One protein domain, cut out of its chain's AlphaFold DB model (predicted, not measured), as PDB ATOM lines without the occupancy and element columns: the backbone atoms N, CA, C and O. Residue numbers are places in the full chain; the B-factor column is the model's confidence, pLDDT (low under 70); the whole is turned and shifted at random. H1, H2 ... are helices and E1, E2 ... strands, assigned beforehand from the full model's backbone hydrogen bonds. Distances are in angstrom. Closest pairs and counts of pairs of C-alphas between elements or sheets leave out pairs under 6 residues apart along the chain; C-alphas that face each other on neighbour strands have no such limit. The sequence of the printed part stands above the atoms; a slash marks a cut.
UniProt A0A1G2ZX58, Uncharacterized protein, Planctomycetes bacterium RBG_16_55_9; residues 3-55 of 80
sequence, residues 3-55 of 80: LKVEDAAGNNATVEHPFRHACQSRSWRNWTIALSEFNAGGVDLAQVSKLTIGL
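AT A GLANCE: This is residues 3 to 55 of the 80 residues of an uncharacterized protein of Planctomycetes bacterium RBG_16_55_9 (UniProt A0A1G2ZX58). What shape is this? A small sheet of three antiparallel strands has one short helix, H1, over one face, and a long loop, residues 17 to 35, runs out from the end of E2 and folds back to H1. Residues 24 to 29 of that loop stick out, and the loop makes much of the length. What is it built of? The 53 printed residues run E1, E2, H1, E3, with the sheet in the order E2, E1, E3; the class is mixed, helices and strands, with 22 residues in named elements, under half. How compact is it? It is only just loose, close to compact, with a radius of gyration of the C-alphas of 12.3 A and spans of 37 by 17 by 14 A.

IN THESE COORDINATES: Where are the first strands? E1, residues 3 to 7, begins with C-alpha 3 at (13.214, 48.629, 13.458); E1 and E2, residues 12 to 16, are each 13.4 A long. What follows? H1, residues 36 to 40, is 5.9 A long. E3, residues 48 to 54, is 17.3 A long and ends with C-alpha 54 at (14.189, 46.287, 19.369).

HOW THE PARTS SIT: How do the strands pair? E1 and E2 are an antiparallel hairpin at 168 degrees, with N 5 and O 13 3.0 A apart, within hydrogen-bond range. E1 and E3 are antiparallel at 160 degrees, with N 52 and O 4 2.8 A apart, also within range. Where is H1? It is on the sheet at a height of 7.8 A, over E2; the closest C-alphas of the two, those of Ala 13 and Phe 38, are 5.3 A apart. Its O i to N i+4 pair is within hydrogen-bond range. What unit do E2, H1 and E3 form? They form a split strand-helix-strand unit, two strands that run the same way with E1 between them in the sheet, and its crossover is right-handed.

THE WHOLE: How far does it reach? The two C-alphas farthest apart, those of Ala 9 and Arg 26, are 37.6 A apart. Which link is long? The link E2 to H1 is long, with 19 residues. Is there a cut or low confidence? The printed part has no cut, its mean pLDDT is 94.7, and no printed residue is under 70.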
ATOM      1  N   LEU A   3      14.534  48.061  13.640       95.44
ATOM      2  CA  LEU A   3      13.214  48.629  13.458       95.44
ATOM      3  C   LEU A   3      12.397  47.610  12.686       95.44
ATOM      4  O   LEU A   3      12.750  47.249  11.565       95.44
ATOM      5  N   LYS A   4      11.307  47.156  13.289       96.88
ATOM      6  CA  LYS A   4      10.304  46.336  12.627       96.88
ATOM      7  C   LYS A   4       9.058  47.179  12.397       96.88
ATOM      8  O   LYS A   4       8.566  47.821  13.323       96.88
ATOM      9  N   VAL A   5       8.555  47.152  11.171       98.19
ATOM     10  CA  VAL A   5       7.287  47.779  10.790       98.19
ATOM     11  C   VAL A   5       6.319  46.675  10.397       98.19
ATOM     12  O   VAL A   5       6.712  45.729   9.718       98.19
ATOM     13  N   GLU A   6       5.078  46.790  10.853       98.56
ATOM     14  CA  GLU A   6       3.993  45.853  10.576       98.56
ATOM     15  C   GLU A   6       2.763  46.628  10.087       98.56
ATOM     16  O   GLU A   6       2.419  47.683  10.635       98.56
ATOM     17  N   ASP A   7       2.124  46.123   9.035       98.62
ATOM     18  CA  ASP A   7       0.882  46.678   8.500       98.62
ATOM     19  C   ASP A   7      -0.362  46.106   9.201       98.62
ATOM     20  O   ASP A   7      -0.289  45.248  10.083       98.62
ATOM     21  N   ALA A   8      -1.541  46.616   8.858       98.50
ATOM     22  CA  ALA A   8      -2.808  46.167   9.433       98.50
ATOM     23  C   ALA A   8      -3.183  44.720   9.048       98.50
ATOM     24  O   ALA A   8      -4.037  44.124   9.706       98.50
ATOM     25  N   ALA A   9      -2.561  44.151   8.010       98.19
ATOM     26  CA  ALA A   9      -2.741  42.759   7.599       98.19
ATOM     27  C   ALA A   9      -1.751  41.801   8.296       98.19
ATOM     28  O   ALA A   9      -1.880  40.584   8.161       98.19
ATOM     29  N   GLY A  10      -0.793  42.333   9.063       97.88
ATOM     30  CA  GLY A  10       0.232  41.576   9.778       97.88
ATOM     31  C   GLY A  10       1.502  41.300   8.964       97.88
ATOM     32  O   GLY A  10       2.424  40.661   9.490       97.88
ATOM     33  N   ASN A  11       1.603  41.789   7.718       98.38
ATOM     34  CA  ASN A  11       2.870  41.721   6.990       98.38
ATOM     35  C   ASN A  11       3.871  42.624   7.693       98.38
ATOM     36  O   ASN A  11       3.536  43.718   8.148       98.38
ATOM     37  N   ASN A  12       5.108  42.161   7.799       98.00
ATOM     38  CA  ASN A  12       6.127  42.897   8.514       98.00
ATOM     39  C   ASN A  12       7.506  42.711   7.902       98.00
ATOM     40  O   ASN A  12       7.820  41.662   7.345       98.00
ATOM     41  N   ALA A  13       8.330  43.738   8.066       98.12
ATOM     42  CA  ALA A  13       9.721  43.741   7.657       98.12
ATOM     43  C   ALA A  13      10.576  44.375   8.754       98.12
ATOM     44  O   ALA A  13      10.154  45.320   9.428       98.12
ATOM     45  N   THR A  14      11.783  43.839   8.921       96.69
ATOM     46  CA  THR A  14      12.755  44.279   9.922       96.69
ATOM     47  C   THR A  14      13.987  44.818   9.217       96.69
ATOM     48  O   THR A  14      14.549  44.151   8.351       96.69
ATOM     49  N   VAL A  15      14.431  46.004   9.623       96.12
ATOM     50  CA  VAL A  15      15.704  46.587   9.201       96.12
ATOM     51  C   VAL A  15      16.629  46.630  10.406       96.12
ATOM     52  O   VAL A  15      16.285  47.186  11.448       96.12
ATOM     53  N   GLU A  16      17.811  46.042  10.261       94.12
ATOM     54  CA  GLU A  16      18.864  46.082  11.274       94.12
ATOM     55  C   GLU A  16      19.671  47.374  11.163       94.12
ATOM     56  O   GLU A  16      20.022  47.830  10.072       94.12
ATOM     57  N   HIS A  17      20.019  47.958  12.305       93.06
ATOM     58  CA  HIS A  17      20.937  49.084  12.324       93.06
ATOM     59  C   HIS A  17      22.341  48.614  11.893       93.06
ATOM     60  O   HIS A  17      22.854  47.638  12.448       93.06
ATOM     61  N   PRO A  18      23.024  49.318  10.970       91.88
ATOM     62  CA  PRO A  18      24.298  48.859  10.405       91.88
ATOM     63  C   PRO A  18      25.421  48.757  11.449       91.88
ATOM     64  O   PRO A  18      26.334  47.941  11.324       91.88
ATOM     65  N   PHE A  19      25.356  49.570  12.506       89.25
ATOM     66  CA  PHE A  19      26.296  49.520  13.625       89.25
ATOM     67  C   PHE A  19      25.712  48.738  14.805       89.25
ATOM     68  O   PHE A  19      24.756  49.191  15.437       89.25
ATOM     69  N   ARG A  20      26.339  47.605  15.149       82.31
ATOM     70  CA  ARG A  20      25.891  46.702  16.229       82.31
ATOM     71  C   ARG A  20      25.881  47.342  17.621       82.31
ATOM     72  O   ARG A  20      25.055  46.975  18.445       82.31
ATOM     73  N   HIS A  21      26.750  48.322  17.858       85.00
ATOM     74  CA  HIS A  21      26.912  48.993  19.156       85.00
ATOM     75  C   HIS A  21      26.233  50.372  19.223       85.00
ATOM     76  O   HIS A  21      26.561  51.179  20.089       85.00
ATOM     77  N   ALA A  22      25.315  50.687  18.303       85.88
ATOM     78  CA  ALA A  22      24.711  52.020  18.214       85.88
ATOM     79  C   ALA A  22      24.009  52.465  19.505       85.88
ATOM     80  O   ALA A  22      24.176  53.606  19.928       85.88
ATOM     81  N   CYS A  23      23.307  51.543  20.166       86.50
ATOM     82  CA  CYS A  23      22.616  51.778  21.434       86.50
ATOM     83  C   CYS A  23      23.547  51.885  22.655       86.50
ATOM     84  O   CYS A  23      23.091  52.263  23.724       86.50
ATOM     85  N   GLN A  24      24.843  51.580  22.510       88.62
ATOM     86  CA  GLN A  24      25.849  51.703  23.580       88.62
ATOM     87  C   GLN A  24      26.566  53.066  23.541       88.62
ATOM     88  O   GLN A  24      27.453  53.350  24.347       88.62
ATOM     89  N   SER A  25      26.219  53.914  22.570       86.75
ATOM     90  CA  SER A  25      26.793  55.246  22.407       86.75
ATOM     91  C   SER A  25      26.284  56.194  23.492       86.75
ATOM     92  O   SER A  25      25.082  56.343  23.676       86.75
ATOM     93  N   ARG A  26      27.199  56.915  24.152       86.69
ATOM     94  CA  ARG A  26      26.845  58.005  25.085       86.69
ATOM     95  C   ARG A  26      26.305  59.253  24.381       86.69
ATOM     96  O   ARG A  26      25.658  60.080  25.011       86.69
ATOM     97  N   SER A  27      26.609  59.407  23.095       91.06
ATOM     98  CA  SER A  27      26.107  60.498  22.259       91.06
ATOM     99  C   SER A  27      24.907  60.036  21.441       91.06
ATOM    100  O   SER A  27      24.904  58.895  20.968       91.06
ATOM    101  N   TRP A  28      23.960  60.944  21.194       91.88
ATOM    102  CA  TRP A  28      22.826  60.726  20.295       91.88
ATOM    103  C   TRP A  28      23.273  60.269  18.904       91.88
ATOM    104  O   TRP A  28      24.245  60.783  18.338       91.88
ATOM    105  N   ARG A  29      22.555  59.290  18.351       91.50
ATOM    106  CA  ARG A  29      22.784  58.742  17.014       91.50
ATOM    107  C   ARG A  29      21.499  58.830  16.212       91.50
ATOM    108  O   ARG A  29      20.477  58.299  16.628       91.50
ATOM    109  N   ASN A  30      21.591  59.451  15.043       92.75
ATOM    110  CA  ASN A  30      20.505  59.448  14.078       92.75
ATOM    111  C   ASN A  30      20.585  58.193  13.222       92.75
ATOM    112  O   ASN A  30      21.662  57.825  12.746       92.75
ATOM    113  N   TRP A  31      19.427  57.588  12.984       94.94
ATOM    114  CA  TRP A  31      19.286  56.460  12.085       94.94
ATOM    115  C   TRP A  31      18.218  56.764  11.045       94.94
ATOM    116  O   TRP A  31      17.031  56.852  11.346       94.94
ATOM    117  N   THR A  32      18.664  56.960   9.810       96.25
ATOM    118  CA  THR A  32      17.779  57.145   8.664       96.25
ATOM    119  C   THR A  32      17.610  55.819   7.946       96.25
ATOM    120  O   THR A  32      18.596  55.168   7.604       96.25
ATOM    121  N   ILE A  33      16.358  55.447   7.703       96.62
ATOM    122  CA  ILE A  33      15.983  54.235   6.982       96.62
ATOM    123  C   ILE A  33      15.134  54.665   5.793       96.62
ATOM    124  O   ILE A  33      14.178  55.425   5.953       96.62
ATOM    125  N   ALA A  34      15.475  54.185   4.600       97.00
ATOM    126  CA  ALA A  34      14.624  54.386   3.441       97.00
ATOM    127  C   ALA A  34      13.346  53.551   3.610       97.00
ATOM    128  O   ALA A  34      13.418  52.343   3.824       97.00
ATOM    129  N   LEU A  35      12.168  54.167   3.472       96.88
ATOM    130  CA  LEU A  35      10.896  53.440   3.603       96.88
ATOM    131  C   LEU A  35      10.757  52.293   2.585       96.88
ATOM    132  O   LEU A  35      10.045  51.323   2.838       96.88
ATOM    133  N   SER A  36      11.474  52.370   1.460       97.25
ATOM    134  CA  SER A  36      11.540  51.304   0.459       97.25
ATOM    135  C   SER A  36      12.072  49.977   1.003       97.25
ATOM    136  O   SER A  36      11.704  48.946   0.453       97.25
ATOM    137  N   GLU A  37      12.876  49.978   2.072       97.81
ATOM    138  CA  GLU A  37      13.352  48.749   2.730       97.81
ATOM    139  C   GLU A  37      12.178  47.914   3.270       97.81
ATOM    140  O   GLU A  37      12.135  46.698   3.099       97.81
ATOM    141  N   PHE A  38      11.169  48.568   3.858       98.25
ATOM    142  CA  PHE A  38       9.982  47.884   4.382       98.25
ATOM    143  C   PHE A  38       9.023  47.459   3.268       98.25
ATOM    144  O   PHE A  38       8.495  46.349   3.300       98.25
ATOM    145  N   ASN A  39       8.842  48.308   2.251       97.31
ATOM    146  CA  ASN A  39       8.027  47.977   1.079       97.31
ATOM    147  C   ASN A  39       8.596  46.762   0.320       97.31
ATOM    148  O   ASN A  39       7.859  45.854  -0.050       97.31
ATOM    149  N   ALA A  40       9.922  46.691   0.154       97.31
ATOM    150  CA  ALA A  40      10.589  45.536  -0.449       97.31
ATOM    151  C   ALA A  40      10.367  44.234   0.345       97.31
ATOM    152  O   ALA A  40      10.357  43.153  -0.241       97.31
ATOM    153  N   GLY A  41      10.149  44.337   1.661       95.69
ATOM    154  CA  GLY A  41       9.760  43.227   2.534       95.69
ATOM    155  C   GLY A  41       8.258  42.910   2.554       95.69
ATOM    156  O   GLY A  41       7.841  42.059   3.334       95.69
ATOM    157  N   GLY A  42       7.446  43.566   1.718       97.38
ATOM    158  CA  GLY A  42       6.014  43.287   1.565       97.38
ATOM    159  C   GLY A  42       5.089  44.039   2.523       97.38
ATOM    160  O   GLY A  42       3.916  43.690   2.616       97.38
ATOM    161  N   VAL A  43       5.588  45.055   3.236       98.62
ATOM    162  CA  VAL A  43       4.763  45.897   4.117       98.62
ATOM    163  C   VAL A  43       3.965  46.909   3.296       98.62
ATOM    164  O   VAL A  43       4.552  47.693   2.545       98.62
ATOM    165  N   ASP A  44       2.647  46.971   3.509       98.31
ATOM    166  CA  ASP A  44       1.831  48.074   2.998       98.31
ATOM    167  C   ASP A  44       2.056  49.354   3.824       98.31
ATOM    168  O   ASP A  44       1.501  49.550   4.909       98.31
ATOM    169  N   LEU A  45       2.871  50.263   3.283       97.38
ATOM    170  CA  LEU A  45       3.194  51.543   3.915       97.38
ATOM    171  C   LEU A  45       2.000  52.505   4.040       97.38
ATOM    172  O   LEU A  45       2.097  53.478   4.786       97.38
ATOM    173  N   ALA A  46       0.891  52.268   3.332       97.94
ATOM    174  CA  ALA A  46      -0.325  53.064   3.489       97.94
ATOM    175  C   ALA A  46      -1.152  52.642   4.716       97.94
ATOM    176  O   ALA A  46      -2.027  53.397   5.137       97.94
ATOM    177  N   GLN A  47      -0.879  51.464   5.288       98.00
ATOM    178  CA  GLN A  47      -1.675  50.847   6.353       98.00
ATOM    179  C   GLN A  47      -0.803  50.347   7.513       98.00
ATOM    180  O   GLN A  47      -1.047  49.277   8.072       98.00
ATOM    181  N   VAL A  48       0.223  51.114   7.895       98.00
ATOM    182  CA  VAL A  48       1.090  50.780   9.036       98.00
ATOM    183  C   VAL A  48       0.277  50.762  10.332       98.00
ATOM    184  O   VAL A  48      -0.390  51.738  10.672       98.00
ATOM    185  N   SER A  49       0.370  49.662  11.077       98.31
ATOM    186  CA  SER A  49      -0.353  49.465  12.337       98.31
ATOM    187  C   SER A  49       0.571  49.478  13.555       98.31
ATOM    188  O   SER A  49       0.154  49.876  14.644       98.31
ATOM    189  N   LYS A  50       1.833  49.058  13.388       98.06
ATOM    190  CA  LYS A  50       2.782  48.907  14.491       98.06
ATOM    191  C   LYS A  50       4.213  49.205  14.058       98.06
ATOM    192  O   LYS A  50       4.661  48.825  12.977       98.06
ATOM    193  N   LEU A  51       4.936  49.851  14.968       97.00
ATOM    194  CA  LEU A  51       6.365  50.105  14.888       97.00
ATOM    195  C   LEU A  51       7.025  49.543  16.149       97.00
ATOM    196  O   LEU A  51       6.635  49.892  17.263       97.00
ATOM    197  N   THR A  52       8.030  48.689  15.970       95.69
ATOM    198  CA  THR A  52       8.784  48.066  17.061       95.69
ATOM    199  C   THR A  52      10.254  48.438  16.942       95.69
ATOM    200  O   THR A  52      10.910  48.079  15.965       95.69
ATOM    201  N   ILE A  53      10.783  49.110  17.964       93.50
ATOM    202  CA  ILE A  53      12.223  49.321  18.140       93.50
ATOM    203  C   ILE A  53      12.723  48.229  19.078       93.50
ATOM    204  O   ILE A  53      12.259  48.133  20.212       93.50
ATOM    205  N   GLY A  54      13.642  47.398  18.598       89.88
ATOM    206  CA  GLY A  54      14.189  46.287  19.369       89.88
ATOM    207  C   GLY A  54      15.698  46.368  19.549       89.88
ATOM    208  O   GLY A  54      16.430  46.928  18.727       89.88
ATOM    209  N   LEU A  55      16.170  45.784  20.647       86.38
ATOM    210  CA  LEU A  55      17.583  45.584  20.958       86.38
ATOM    211  C   LEU A  55      17.843  44.086  21.118       86.38
ATOM    212  O   LEU A  55      16.924  43.321  21.402       86.38
TER     213      LEU A  55